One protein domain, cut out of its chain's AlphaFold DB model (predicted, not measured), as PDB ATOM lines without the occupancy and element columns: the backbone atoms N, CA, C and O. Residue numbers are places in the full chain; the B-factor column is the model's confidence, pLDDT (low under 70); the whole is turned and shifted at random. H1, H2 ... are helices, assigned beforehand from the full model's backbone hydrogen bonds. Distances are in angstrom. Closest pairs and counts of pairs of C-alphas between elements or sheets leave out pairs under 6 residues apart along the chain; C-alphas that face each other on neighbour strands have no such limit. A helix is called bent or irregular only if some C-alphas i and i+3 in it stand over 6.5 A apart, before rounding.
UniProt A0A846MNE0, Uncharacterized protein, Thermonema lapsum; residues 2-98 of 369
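AT A GLANCE: This is residues 2 to 98 of the 369 residues of an uncharacterized protein of Thermonema lapsum (UniProt A0A846MNE0). Two long helices, H1 and H4, run side by side in opposite ways and make a rod; the short helices H2 and H3 form a small head at one end, where the chain passes from H1 to H4. H1 is bent, yet it runs nearly straight, its arms H1a and H1b at 16 degrees. The printed part has 97 residues with four named helices in the order H1, H2, H3, H4 and no named strand; the class is all helix. It is loose, with a radius of gyration of the C-alphas of 17.9 A, and spans 54 by 22 by 21 A.

IN THESE COORDINATES: H1, residues 2 to 37, was assigned as one helix by its hydrogen bonds but is bent: C-alphas 25 and 28 are 6.7 A apart. Its arm H1a, residues 2 to 25, is 33.5 A long and begins with C-alpha 2 at (313.676, 315.079, 296.567); H1b, residues 28 to 37, is 13.8 A long. H4, residues 63 to 93, measures 45.2 A and ends with C-alpha 93 at (305.181, 312.260, 291.755). H2 is residues 42 to 50, 12.2 A, and H3 is residues 54 to 57, 4.9 A.

HOW THE PARTS SIT: H1a touches H4 at a shallow tilt of 5 degrees, opposite ways; their closest C-alphas, of Leu 16 and Gly 78, are 6.4 A apart. H1b touches H4 through residues 63 to 67 of H4 alone, at a shallow tilt of 17 degrees, opposite ways, with the closest C-alphas, of Leu 35 and Ala 63, 5.3 A apart. H2 touches H1b about perpendicular, at 83 degrees, the closest C-alphas being those of Phe 34 and Ser 44, 6.2 A apart. H2 and H3 only just touch, only at the corner, with 3 pairs of C-alphas within 8 A, the closest those of Val 47 and Phe 54 at 7.1 A. H2 and H4 are apart, as are H3 and H4. Every O i to N i+4 pair is within hydrogen-bond range in H1a, H1b, H2 and H4; H3 is too short for such a pair.

THE WHOLE: The C-alphas farthest apart, of His 59 and Gln 95, are 54.5 A apart. The printed part has no cut, and its three links between helices are tight. Residues 48 to 53, of which 48 to 50 belong to H2, stand free. The mean pLDDT of the printed part is 82.9; residues 2 to 6, 91 and 93 to 98 are under 70.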
ATOM      1  N   LYS A   2     312.643 315.270 297.618       59.69
ATOM      2  CA  LYS A   2     313.676 315.079 296.567       59.69
ATOM      3  C   LYS A   2     314.690 313.949 296.858       59.69
ATOM      4  O   LYS A   2     315.044 313.206 295.948       59.69
ATOM      5  N   THR A   3     315.079 313.759 298.118       69.12
ATOM      6  CA  THR A   3     316.062 312.746 298.555       69.12
ATOM      7  C   THR A   3     315.589 311.298 298.378       69.12
ATOM      8  O   THR A   3     316.361 310.446 297.946       69.12
ATOM      9  N   THR A   4     314.310 310.999 298.628       68.44
ATOM     10  CA  THR A   4     313.756 309.640 298.483       68.44
ATOM     11  C   THR A   4     313.625 309.213 297.018       68.44
ATOM     12  O   THR A   4     313.828 308.044 296.699       68.44
ATOM     13  N   TYR A   5     313.314 310.148 296.109       63.34
ATOM     14  CA  TYR A   5     313.268 309.865 294.666       63.34
ATOM     15  C   TYR A   5     314.645 309.535 294.122       63.34
ATOM     16  O   TYR A   5     314.800 308.515 293.459       63.34
ATOM     17  N   LEU A   6     315.633 310.364 294.464       69.94
ATOM     18  CA  LEU A   6     317.013 310.131 294.071       69.94
ATOM     19  C   LEU A   6     317.482 308.758 294.565       69.94
ATOM     20  O   LEU A   6     317.996 307.978 293.777       69.94
ATOM     21  N   LYS A   7     317.187 308.404 295.824       78.56
ATOM     22  CA  LYS A   7     317.521 307.087 296.386       78.56
ATOM     23  C   LYS A   7     316.894 305.927 295.601       78.56
ATOM     24  O   LYS A   7     317.594 304.971 295.299       78.56
ATOM     25  N   ASN A   8     315.608 305.996 295.249       73.25
ATOM     26  CA  ASN A   8     314.936 304.915 294.512       73.25
ATOM     27  C   ASN A   8     315.414 304.801 293.059       73.25
ATOM     28  O   ASN A   8     315.617 303.695 292.572       73.25
ATOM     29  N   SER A   9     315.609 305.930 292.373       71.75
ATOM     30  CA  SER A   9     316.144 305.944 291.008       71.75
ATOM     31  C   SER A   9     317.579 305.427 290.962       71.75
ATOM     32  O   SER A   9     317.903 304.649 290.072       71.75
ATOM     33  N   LEU A  10     318.409 305.790 291.946       78.62
ATOM     34  CA  LEU A  10     319.751 305.234 292.097       78.62
ATOM     35  C   LEU A  10     319.703 303.734 292.384       78.62
ATOM     36  O   LEU A  10     320.457 303.002 291.771       78.62
ATOM     37  N   TRP A  11     318.787 303.253 293.230       81.00
ATOM     38  CA  TRP A  11     318.621 301.814 293.463       81.00
ATOM     39  C   TRP A  11     318.260 301.043 292.196       81.00
ATOM     40  O   TRP A  11     318.869 300.018 291.916       81.00
ATOM     41  N   VAL A  12     317.294 301.536 291.422       78.56
ATOM     42  CA  VAL A  12     316.907 300.918 290.147       78.56
ATOM     43  C   VAL A  12     318.085 300.917 289.183       78.56
ATOM     44  O   VAL A  12     318.381 299.882 288.596       78.56
ATOM     45  N   LEU A  13     318.773 302.052 289.040       79.69
ATOM     46  CA  LEU A  13     319.948 302.155 288.182       79.69
ATOM     47  C   LEU A  13     321.047 301.188 288.636       79.69
ATOM     48  O   LEU A  13     321.593 300.477 287.805       79.69
ATOM     49  N   SER A  14     321.319 301.096 289.938       83.44
ATOM     50  CA  SER A  14     322.277 300.144 290.501       83.44
ATOM     51  C   SER A  14     321.877 298.699 290.226       83.44
ATOM     52  O   SER A  14     322.736 297.905 289.874       83.44
ATOM     53  N   VAL A  15     320.590 298.351 290.333       84.38
ATOM     54  CA  VAL A  15     320.095 297.010 289.984       84.38
ATOM     55  C   VAL A  15     320.275 296.740 288.492       84.38
ATOM     56  O   VAL A  15     320.764 295.678 288.130       84.38
ATOM     57  N   LEU A  16     319.938 297.689 287.619       83.62
ATOM     58  CA  LEU A  16     320.108 297.537 286.171       83.62
ATOM     59  C   LEU A  16     321.582 297.419 285.773       83.62
ATOM     60  O   LEU A  16     321.919 296.562 284.963       83.62
ATOM     61  N   LEU A  17     322.459 298.231 286.365       83.88
ATOM     62  CA  LEU A  17     323.905 298.157 286.156       83.88
ATOM     63  C   LEU A  17     324.480 296.853 286.708       83.88
ATOM     64  O   LEU A  17     325.314 296.244 286.050       83.88
ATOM     65  N   ALA A  18     324.014 296.390 287.869       87.31
ATOM     66  CA  ALA A  18     324.423 295.107 288.429       87.31
ATOM     67  C   ALA A  18     323.965 293.940 287.544       87.31
ATOM     68  O   ALA A  18     324.759 293.049 287.274       87.31
ATOM     69  N   LEU A  19     322.728 293.959 287.038       85.62
ATOM     70  CA  LEU A  19     322.216 292.940 286.117       85.62
ATOM     71  C   LEU A  19     322.954 292.967 284.774       85.62
ATOM     72  O   LEU A  19     323.348 291.916 284.277       85.62
ATOM     73  N   GLY A  20     323.176 294.156 284.210       87.44
ATOM     74  CA  GLY A  20     323.926 294.337 282.970       87.44
ATOM     75  C   GLY A  20     325.392 293.925 283.114       87.44
ATOM     76  O   GLY A  20     325.912 293.224 282.254       87.44
ATOM     77  N   GLY A  21     326.034 294.289 284.226       88.56
ATOM     78  CA  GLY A  21     327.401 293.892 284.559       88.56
ATOM     79  C   GLY A  21     327.524 292.391 284.810       88.56
ATOM     80  O   GLY A  21     328.392 291.748 284.231       88.56
ATOM     81  N   MET A  22     326.614 291.805 285.591       91.62
ATOM     82  CA  MET A  22     326.544 290.358 285.819       91.62
ATOM     83  C   MET A  22     326.336 289.604 284.503       91.62
ATOM     84  O   MET A  22     326.978 288.579 284.275       91.62
ATOM     85  N   TYR A  23     325.478 290.115 283.616       92.19
ATOM     86  CA  TYR A  23     325.302 289.519 282.303       92.19
ATOM     87  C   TYR A  23     326.564 289.642 281.450       92.19
ATOM     88  O   TYR A  23     327.114 288.627 281.043       92.19
ATOM     89  N   GLY A  24     327.049 290.859 281.211       91.19
ATOM     90  CA  GLY A  24     328.163 291.112 280.302       91.19
ATOM     91  C   GLY A  24     329.483 290.487 280.755       91.19
ATOM     92  O   GLY A  24     330.195 289.925 279.929       91.19
ATOM     93  N   TRP A  25     329.795 290.548 282.052       93.19
ATOM     94  CA  TRP A  25     331.064 290.058 282.596       93.19
ATOM     95  C   TRP A  25     331.049 288.555 282.868       93.19
ATOM     96  O   TRP A  25     332.044 287.879 282.629       93.19
ATOM     97  N   TRP A  26     329.954 288.020 283.411       92.56
ATOM     98  CA  TRP A  26     329.952 286.663 283.964       92.56
ATOM     99  C   TRP A  26     329.057 285.699 283.192       92.56
ATOM    100  O   TRP A  26     329.510 284.620 282.810       92.56
ATOM    101  N   LEU A  27     327.797 286.057 282.936       92.62
ATOM    102  CA  LEU A  27     326.845 285.118 282.336       92.62
ATOM    103  C   LEU A  27     327.059 284.953 280.825       92.62
ATOM    104  O   LEU A  27     327.035 283.836 280.318       92.62
ATOM    105  N   ARG A  28     327.298 286.046 280.096       94.25
ATOM    106  CA  ARG A  28     327.465 286.045 278.639       94.25
ATOM    107  C   ARG A  28     328.691 285.241 278.186       94.25
ATOM    108  O   ARG A  28     328.520 284.445 277.266       94.25
ATOM    109  N   PRO A  29     329.878 285.333 278.826       94.75
ATOM    110  CA  PRO A  29     330.998 284.448 278.496       94.75
ATOM    111  C   PRO A  29     330.696 282.967 278.739       94.75
ATOM    112  O   PRO A  29     331.110 282.132 277.945       94.75
ATOM    113  N   GLN A  30     329.925 282.624 279.776       93.75
ATOM    114  CA  GLN A  30     329.508 281.236 280.017       93.75
ATOM    115  C   GLN A  30     328.507 280.731 278.972       93.75
ATOM    116  O   GLN A  30     328.591 279.579 278.552       93.75
ATOM    117  N   VAL A  31     327.588 281.595 278.521       92.25
ATOM    118  CA  VAL A  31     326.718 281.310 277.370       92.25
ATOM    119  C   VAL A  31     327.580 281.060 276.131       92.25
ATOM    120  O   VAL A  31     327.379 280.064 275.450       92.25
ATOM    121  N   GLN A  32     328.578 281.904 275.858       94.38
ATOM    122  CA  GLN A  32     329.483 281.710 274.721       94.38
ATOM    123  C   GLN A  32     330.294 280.413 274.828       94.38
ATOM    124  O   GLN A  32     330.337 279.657 273.863       94.38
ATOM    125  N   ALA A  33     330.883 280.114 275.987       93.12
ATOM    126  CA  ALA A  33     331.591 278.856 276.209       93.12
ATOM    127  C   ALA A  33     330.669 277.663 275.916       93.12
ATOM    128  O   ALA A  33     330.961 276.847 275.049       93.12
ATOM    129  N   PHE A  34     329.476 277.637 276.514       93.62
ATOM    130  CA  PHE A  34     328.504 276.573 276.267       93.62
ATOM    131  C   PHE A  34     328.126 276.435 274.780       93.62
ATOM    132  O   PHE A  34     328.096 275.323 274.254       93.62
ATOM    133  N   LEU A  35     327.851 277.546 274.090       92.88
ATOM    134  CA  LEU A  35     327.384 277.531 272.702       92.88
ATOM    135  C   LEU A  35     328.478 277.158 271.687       92.88
ATOM    136  O   LEU A  35     328.164 276.498 270.698       92.88
ATOM    137  N   TRP A  36     329.731 277.576 271.899       93.38
ATOM    138  CA  TRP A  36     330.828 277.356 270.942       93.38
ATOM    139  C   TRP A  36     331.681 276.124 271.245       93.38
ATOM    140  O   TRP A  36     332.140 275.475 270.309       93.38
ATOM    141  N   THR A  37     331.920 275.803 272.518       91.19
ATOM    142  CA  THR A  37     332.786 274.674 272.905       91.19
ATOM    143  C   THR A  37     331.992 273.464 273.388       91.19
ATOM    144  O   THR A  37     332.542 272.369 273.474       91.19
ATOM    145  N   GLY A  38     330.700 273.633 273.697       87.06
ATOM    146  CA  GLY A  38     329.884 272.585 274.312       87.06
ATOM    147  C   GLY A  38     330.248 272.308 275.772       87.06
ATOM    148  O   GLY A  38     329.800 271.302 276.322       87.06
ATOM    149  N   GLU A  39     331.057 273.168 276.396       90.00
ATOM    150  CA  GLU A  39     331.516 273.001 277.774       90.00
ATOM    151  C   GLU A  39     330.341 272.983 278.761       90.00
ATOM    152  O   GLU A  39     329.453 273.844 278.732       90.00
ATOM    153  N   ALA A  40     330.348 271.989 279.652       91.75
ATOM    154  CA  ALA A  40     329.366 271.878 280.717       91.75
ATOM    155  C   ALA A  40     329.636 272.938 281.795       91.75
ATOM    156  O   ALA A  40     330.699 272.966 282.409       91.75
ATOM    157  N   ASN A  41     328.652 273.796 282.049       93.50
ATOM    158  CA  ASN A  41     328.714 274.848 283.055       93.50
ATOM    159  C   ASN A  41     327.322 275.095 283.670       93.50
ATOM    160  O   ASN A  41     326.355 274.380 283.398       93.50
ATOM    161  N   ILE A  42     327.188 276.106 284.533       91.06
ATOM    162  CA  ILE A  42     325.897 276.396 285.178       91.06
ATOM    163  C   ILE A  42     324.811 276.789 284.163       91.06
ATOM    164  O   ILE A  42     323.643 276.446 284.344       91.06
ATOM    165  N   VAL A  43     325.192 277.460 283.068       90.94
ATOM    166  CA  VAL A  43     324.272 277.860 281.995       90.94
ATOM    167  C   VAL A  43     323.775 276.634 281.249       90.94
ATOM    168  O   VAL A  43     322.572 276.518 281.037       90.94
ATOM    169  N   SER A  44     324.659 275.696 280.898       89.62
ATOM    170  CA  SER A  44     324.253 274.461 280.223       89.62
ATOM    171  C   SER A  44     323.278 273.648 281.078       89.62
ATOM    172  O   SER A  44     322.309 273.107 280.551       89.62
ATOM    173  N   TYR A  45     323.481 273.616 282.402       88.94
ATOM    174  CA  TYR A  45     322.547 272.984 283.337       88.94
ATOM    175  C   TYR A  45     321.181 273.689 283.353       88.94
ATOM    176  O   TYR A  45     320.148 273.037 283.217       88.94
ATOM    177  N   TRP A  46     321.149 275.021 283.458       88.88
ATOM    178  CA  TRP A  46     319.887 275.772 283.424       88.88
ATOM    179  C   TRP A  46     319.148 275.627 282.097       88.88
ATOM    180  O   TRP A  46     317.930 275.459 282.093       88.88
ATOM    181  N   VAL A  47     319.868 275.660 280.976       86.88
ATOM    182  CA  VAL A  47     319.282 275.443 279.651       86.88
ATOM    183  C   VAL A  47     318.692 274.038 279.556       86.88
ATOM    184  O   VAL A  47     317.569 273.907 279.087       86.88
ATOM    185  N   ALA A  48     319.371 273.007 280.064       83.06
ATOM    186  CA  ALA A  48     318.823 271.651 280.079       83.06
ATOM    187  C   ALA A  48     317.526 271.545 280.905       83.06
ATOM    188  O   ALA A  48     316.574 270.915 280.460       83.06
ATOM    189  N   VAL A  49     317.466 272.202 282.069       84.19
ATOM    190  CA  VAL A  49     316.313 272.134 282.989       84.19
ATOM    191  C   VAL A  49     315.111 272.956 282.508       84.19
ATOM    192  O   VAL A  49     313.961 272.551 282.686       84.19
ATOM    193  N   PHE A  50     315.343 274.146 281.950       82.81
ATOM    194  CA  PHE A  50     314.268 275.086 281.602       82.81
ATOM    195  C   PHE A  50     313.972 275.154 280.100       82.81
ATOM    196  O   PHE A  50     312.917 275.657 279.714       82.81
ATOM    197  N   TYR A  51     314.879 274.662 279.253       82.81
ATOM    198  CA  TYR A  51     314.752 274.694 277.799       82.81
ATOM    199  C   TYR A  51     315.385 273.457 277.112       82.81
ATOM    200  O   TYR A  51     316.256 273.604 276.254       82.81
ATOM    201  N   PRO A  52     314.932 272.224 277.421       77.44
ATOM    202  CA  PRO A  52     315.486 270.975 276.882       77.44
ATOM    203  C   PRO A  52     315.427 270.907 275.350       77.44
ATOM    204  O   PRO A  52     316.309 270.336 274.710       77.44
ATOM    205  N   ARG A  53     314.452 271.590 274.731       79.81
ATOM    206  CA  ARG A  53     314.345 271.741 273.270       79.81
ATOM    207  C   ARG A  53     315.599 272.354 272.627       79.81
ATOM    208  O   ARG A  53     315.862 272.100 271.450       79.81
ATOM    209  N   PHE A  54     316.405 273.091 273.391       84.56
ATOM    210  CA  PHE A  54     317.698 273.600 272.949       84.56
ATOM    211  C   PHE A  54     318.604 272.512 272.356       84.56
ATOM    212  O   PHE A  54     319.298 272.769 271.373       84.56
ATOM    213  N   ALA A  55     318.567 271.288 272.899       83.12
ATOM    214  CA  ALA A  55     319.396 270.181 272.428       83.12
ATOM    215  C   ALA A  55     319.153 269.847 270.948       83.12
ATOM    216  O   ALA A  55     320.096 269.506 270.242       83.12
ATOM    217  N   ILE A  56     317.913 269.998 270.471       81.44
ATOM    218  CA  ILE A  56     317.537 269.781 269.071       81.44
ATOM    219  C   ILE A  56     317.773 271.056 268.255       81.44
ATOM    220  O   ILE A  56     318.297 271.011 267.144       81.44
ATOM    221  N   GLU A  57     317.389 272.216 268.790       83.69
ATOM    222  CA  GLU A  57     317.467 273.478 268.051       83.69
ATOM    223  C   GLU A  57     318.888 273.942 267.767       83.69
ATOM    224  O   GLU A  57     319.114 274.552 266.723       83.69
ATOM    225  N   ARG A  58     319.856 273.615 268.627       88.12
ATOM    226  CA  ARG A  58     321.271 273.936 268.387       88.12
ATOM    227  C   ARG A  58     321.855 273.272 267.137       88.12
ATOM    228  O   ARG A  58     322.907 273.682 266.676       88.12
ATOM    229  N   HIS A  59     321.186 272.252 266.595       87.31
ATOM    230  CA  HIS A  59     321.545 271.639 265.312       87.31
ATOM    231  C   HIS A  59     320.916 272.356 264.109       87.31
ATOM    232  O   HIS A  59     321.313 272.113 262.975       87.31
ATOM    233  N   ARG A  60     319.909 273.207 264.343       87.19
ATOM    234  CA  ARG A  60     319.158 273.931 263.306       87.19
ATOM    235  C   ARG A  60     319.604 275.379 263.143       87.19
ATOM    236  O   ARG A  60     319.359 275.959 262.092       87.19
ATOM    237  N   PHE A  61     320.179 275.960 264.189       89.75
ATOM    238  CA  PHE A  61     320.577 277.359 264.228       89.75
ATOM    239  C   PHE A  61     322.004 277.492 264.746       89.75
ATOM    240  O   PHE A  61     322.433 276.721 265.604       89.75
ATOM    241  N   ASP A  62     322.712 278.508 264.263       92.00
ATOM    242  CA  ASP A  62     324.080 278.782 264.684       92.00
ATOM    243  C   ASP A  62     324.157 279.265 266.140       92.00
ATOM    244  O   ASP A  62     323.239 279.898 266.667       92.00
ATOM    245  N   ALA A  63     325.307 279.053 266.783       92.00
ATOM    246  CA  ALA A  63     325.597 279.569 268.124       92.00
ATOM    247  C   ALA A  63     325.337 281.086 268.251       92.00
ATOM    248  O   ALA A  63     324.827 281.559 269.269       92.00
ATOM    249  N   SER A  64     325.619 281.854 267.196       93.44
ATOM    250  CA  SER A  64     325.361 283.298 267.139       93.44
ATOM    251  C   SER A  64     323.879 283.649 267.296       93.44
ATOM    252  O   SER A  64     323.564 284.635 267.962       93.44
ATOM    253  N   TYR A  65     322.968 282.829 266.761       90.19
ATOM    254  CA  TYR A  65     321.524 283.018 266.904       90.19
ATOM    255  C   TYR A  65     321.087 282.894 268.369       90.19
ATOM    256  O   TYR A  65     320.349 283.738 268.873       90.19
ATOM    257  N   PHE A  66     321.588 281.894 269.095       90.75
ATOM    258  CA  PHE A  66     321.242 281.717 270.509       90.75
ATOM    259  C   PHE A  66     321.890 282.750 271.422       90.75
ATOM    260  O   PHE A  66     321.262 283.188 272.387       90.75
ATOM    261  N   LEU A  67     323.117 283.178 271.110       92.31
ATOM    262  CA  LEU A  67     323.743 284.286 271.824       92.31
ATOM    263  C   LEU A  67     322.923 285.568 271.648       92.31
ATOM    264  O   LEU A  67     322.636 286.249 272.628       92.31
ATOM    265  N   PHE A  68     322.467 285.836 270.424       90.94
ATOM    266  CA  PHE A  68     321.572 286.946 270.124       90.94
ATOM    267  C   PHE A  68     320.240 286.843 270.880       90.94
ATOM    268  O   PHE A  68     319.793 287.829 271.465       90.94
ATOM    269  N   LEU A  69     319.627 285.656 270.952       88.56
ATOM    270  CA  LEU A  69     318.430 285.432 271.772       88.56
ATOM    271  C   LEU A  69     318.679 285.719 273.258       88.56
ATOM    272  O   LEU A  69     317.850 286.365 273.903       88.56
ATOM    273  N   ALA A  70     319.811 285.269 273.801       89.81
ATOM    274  CA  ALA A  70     320.185 285.536 275.186       89.81
ATOM    275  C   ALA A  70     320.375 287.044 275.433       89.81
ATOM    276  O   ALA A  70     319.793 287.578 276.383       89.81
ATOM    277  N   ASP A  71     321.103 287.731 274.544       90.88
ATOM    278  CA  ASP A  71     321.318 289.184 274.587       90.88
ATOM    279  C   ASP A  71     319.952 289.913 274.585       90.88
ATOM    280  O   ASP A  71     319.700 290.815 275.394       90.88
ATOM    281  N   GLN A  72     319.006 289.467 273.749       88.31
ATOM    282  CA  GLN A  72     317.654 290.029 273.688       88.31
ATOM    283  C   GLN A  72     316.804 289.779 274.929       88.31
ATOM    284  O   GLN A  72     316.020 290.650 275.313       88.31
ATOM    285  N   ILE A  73     316.874 288.595 275.535       85.62
ATOM    286  CA  ILE A  73     316.119 288.294 276.757       85.62
ATOM    287  C   ILE A  73     316.560 289.241 277.873       85.62
ATOM    288  O   ILE A  73     315.712 289.834 278.543       85.62
ATOM    289  N   VAL A  74     317.871 289.450 278.025       87.12
ATOM    290  CA  VAL A  74     318.419 290.371 279.028       87.12
ATOM    291  C   VAL A  74     318.025 291.812 278.730       87.12
ATOM    292  O   VAL A  74     317.566 292.512 279.634       87.12
ATOM    293  N   LEU A  75     318.111 292.243 277.468       86.31
ATOM    294  CA  LEU A  75     317.658 293.572 277.056       86.31
ATOM    295  C   LEU A  75     316.168 293.787 277.369       86.31
ATOM    296  O   LEU A  75     315.799 294.798 277.969       86.31
ATOM    297  N   ARG A  76     315.304 292.829 277.010       85.31
ATOM    298  CA  ARG A  76     313.858 292.884 277.287       85.31
ATOM    299  C   ARG A  76     313.574 292.926 278.786       85.31
ATOM    300  O   ARG A  76     312.766 293.744 279.223       85.31
ATOM    301  N   ALA A  77     314.254 292.100 279.580       82.94
ATOM    302  CA  ALA A  77     314.122 292.103 281.036       82.94
ATOM    303  C   ALA A  77     314.556 293.447 281.643       82.94
ATOM    304  O   ALA A  77     313.823 294.027 282.445       82.94
ATOM    305  N   GLY A  78     315.698 293.989 281.210       84.44
ATOM    306  CA  GLY A  78     316.188 295.298 281.638       84.44
ATOM    307  C   GLY A  78     315.212 296.425 281.299       84.44
ATOM    308  O   GLY A  78     314.920 297.268 282.148       84.44
ATOM    309  N   LEU A  79     314.637 296.410 280.094       83.00
ATOM    310  CA  LEU A  79     313.644 297.399 279.671       83.00
ATOM    311  C   LEU A  79     312.348 297.305 280.480       83.00
ATOM    312  O   LEU A  79     311.816 298.337 280.883       83.00
ATOM    313  N   VAL A  80     311.879 296.099 280.804       80.62
ATOM    314  CA  VAL A  80     310.705 295.901 281.673       80.62
ATOM    315  C   VAL A  80     310.968 296.430 283.081       80.62
ATOM    316  O   VAL A  80     310.161 297.199 283.597       80.62
ATOM    317  N   ILE A  81     312.110 296.089 283.690       82.19
ATOM    318  CA  ILE A  81     312.486 296.581 285.027       82.19
ATOM    319  C   ILE A  81     312.575 298.112 285.024       82.19
ATOM    320  O   ILE A  81     312.024 298.772 285.909       82.19
ATOM    321  N   THR A  82     313.215 298.683 284.003       80.88
ATOM    322  CA  THR A  82     313.333 300.137 283.829       80.88
ATOM    323  C   THR A  82     311.961 300.785 283.690       80.88
ATOM    324  O   THR A  82     311.676 301.784 284.348       80.88
ATOM    325  N   ALA A  83     311.080 300.213 282.873       79.88
ATOM    326  CA  ALA A  83     309.755 300.756 282.631       79.88
ATOM    327  C   ALA A  83     308.859 300.667 283.877       79.88
ATOM    328  O   ALA A  83     308.180 301.643 284.197       79.88
ATOM    329  N   ILE A  84     308.915 299.562 284.633       77.69
ATOM    330  CA  ILE A  84     308.246 299.430 285.938       77.69
ATOM    331  C   ILE A  84     308.759 300.500 286.904       77.69
ATOM    332  O   ILE A  84     307.964 301.173 287.553       77.69
ATOM    333  N   ALA A  85     310.073 300.713 286.970       79.69
ATOM    334  CA  ALA A  85     310.666 301.716 287.843       79.69
ATOM    335  C   ALA A  85     310.299 303.160 287.468       79.69
ATOM    336  O   ALA A  85     309.986 303.965 288.348       79.69
ATOM    337  N   ILE A  86     310.318 303.498 286.174       79.31
ATOM    338  CA  ILE A  86     309.872 304.804 285.669       79.31
ATOM    339  C   ILE A  86     308.400 305.008 286.010       79.31
ATOM    340  O   ILE A  86     308.021 306.071 286.504       79.31
ATOM    341  N   TRP A  87     307.575 303.990 285.778       76.69
ATOM    342  CA  TRP A  87     306.153 304.039 286.068       76.69
ATOM    343  C   TRP A  87     305.887 304.210 287.574       76.69
ATOM    344  O   TRP A  87     305.150 305.118 287.953       76.69
ATOM    345  N   GLU A  88     306.566 303.458 288.443       75.56
ATOM    346  CA  GLU A  88     306.540 303.636 289.903       75.56
ATOM    347  C   GLU A  88     306.942 305.063 290.317       75.56
ATOM    348  O   GLU A  88     306.266 305.711 291.122       75.56
ATOM    349  N   ALA A  89     308.028 305.594 289.746       75.62
ATOM    350  CA  ALA A  89     308.498 306.948 290.029       75.62
ATOM    351  C   ALA A  89     307.491 308.018 289.575       75.62
ATOM    352  O   ALA A  89     307.250 308.990 290.299       75.62
ATOM    353  N   TRP A  90     306.882 307.834 288.401       74.50
ATOM    354  CA  TRP A  90     305.860 308.723 287.854       74.50
ATOM    355  C   TRP A  90     304.595 308.735 288.717       74.50
ATOM    356  O   TRP A  90     304.105 309.811 289.068       74.50
ATOM    357  N   GLN A  91     304.115 307.564 289.142       69.81
ATOM    358  CA  GLN A  91     302.949 307.449 290.024       69.81
ATOM    359  C   GLN A  91     303.172 308.159 291.365       69.81
ATOM    360  O   GLN A  91     302.292 308.877 291.846       69.81
ATOM    361  N   ARG A  92     304.371 308.032 291.950       70.06
ATOM    362  CA  ARG A  92     304.720 308.696 293.217       70.06
ATOM    363  C   ARG A  92     304.711 310.225 293.105       70.06
ATOM    364  O   ARG A  92     304.256 310.890 294.037       70.06
ATOM    365  N   ARG A  93     305.152 310.796 291.972       69.62
ATOM    366  CA  ARG A  93     305.181 312.260 291.755       69.62
ATOM    367  C   ARG A  93     303.792 312.896 291.736       69.62
ATOM    368  O   ARG A  93     303.661 314.053 292.115       69.62
ATOM    369  N   GLY A  94     302.765 312.158 291.319       60.19
ATOM    370  CA  GLY A  94     301.416 312.697 291.149       60.19
ATOM    371  C   GLY A  94     300.548 312.761 292.410       60.19
ATOM    372  O   GLY A  94     299.356 313.003 292.257       60.19
ATOM    373  N   GLN A  95     301.062 312.452 293.614       51.81
ATOM    374  CA  GLN A  95     300.257 312.212 294.835       51.81
ATOM    375  C   GLN A  95     299.099 311.201 294.663       51.81
ATOM    376  O   GLN A  95     298.321 310.978 295.586       51.81
ATOM    377  N   ARG A  96     299.018 310.494 293.530       51.62
ATOM    378  CA  ARG A  96     298.113 309.359 293.297       51.62
ATOM    379  C   ARG A  96     298.668 308.106 293.970       51.62
ATOM    380  O   ARG A  96     298.728 307.036 293.371       51.62
ATOM    381  N   ALA A  97     299.157 308.273 295.195       48.12
ATOM    382  CA  ALA A  97     299.811 307.235 295.956       48.12
ATOM    383  C   ALA A  97     298.843 306.064 296.110       48.12
ATOM    384  O   ALA A  97     297.795 306.220 296.726       48.12
ATOM    385  N   PHE A  98     299.209 304.944 295.481       47.31
ATOM    386  CA  PHE A  98     299.204 303.540 295.921       47.31
ATOM    387  C   PHE A  98     298.062 302.975 296.782       47.31
ATOM    388  O   PHE A  98     297.760 301.791 296.690       47.31
TER     389      PHE A  98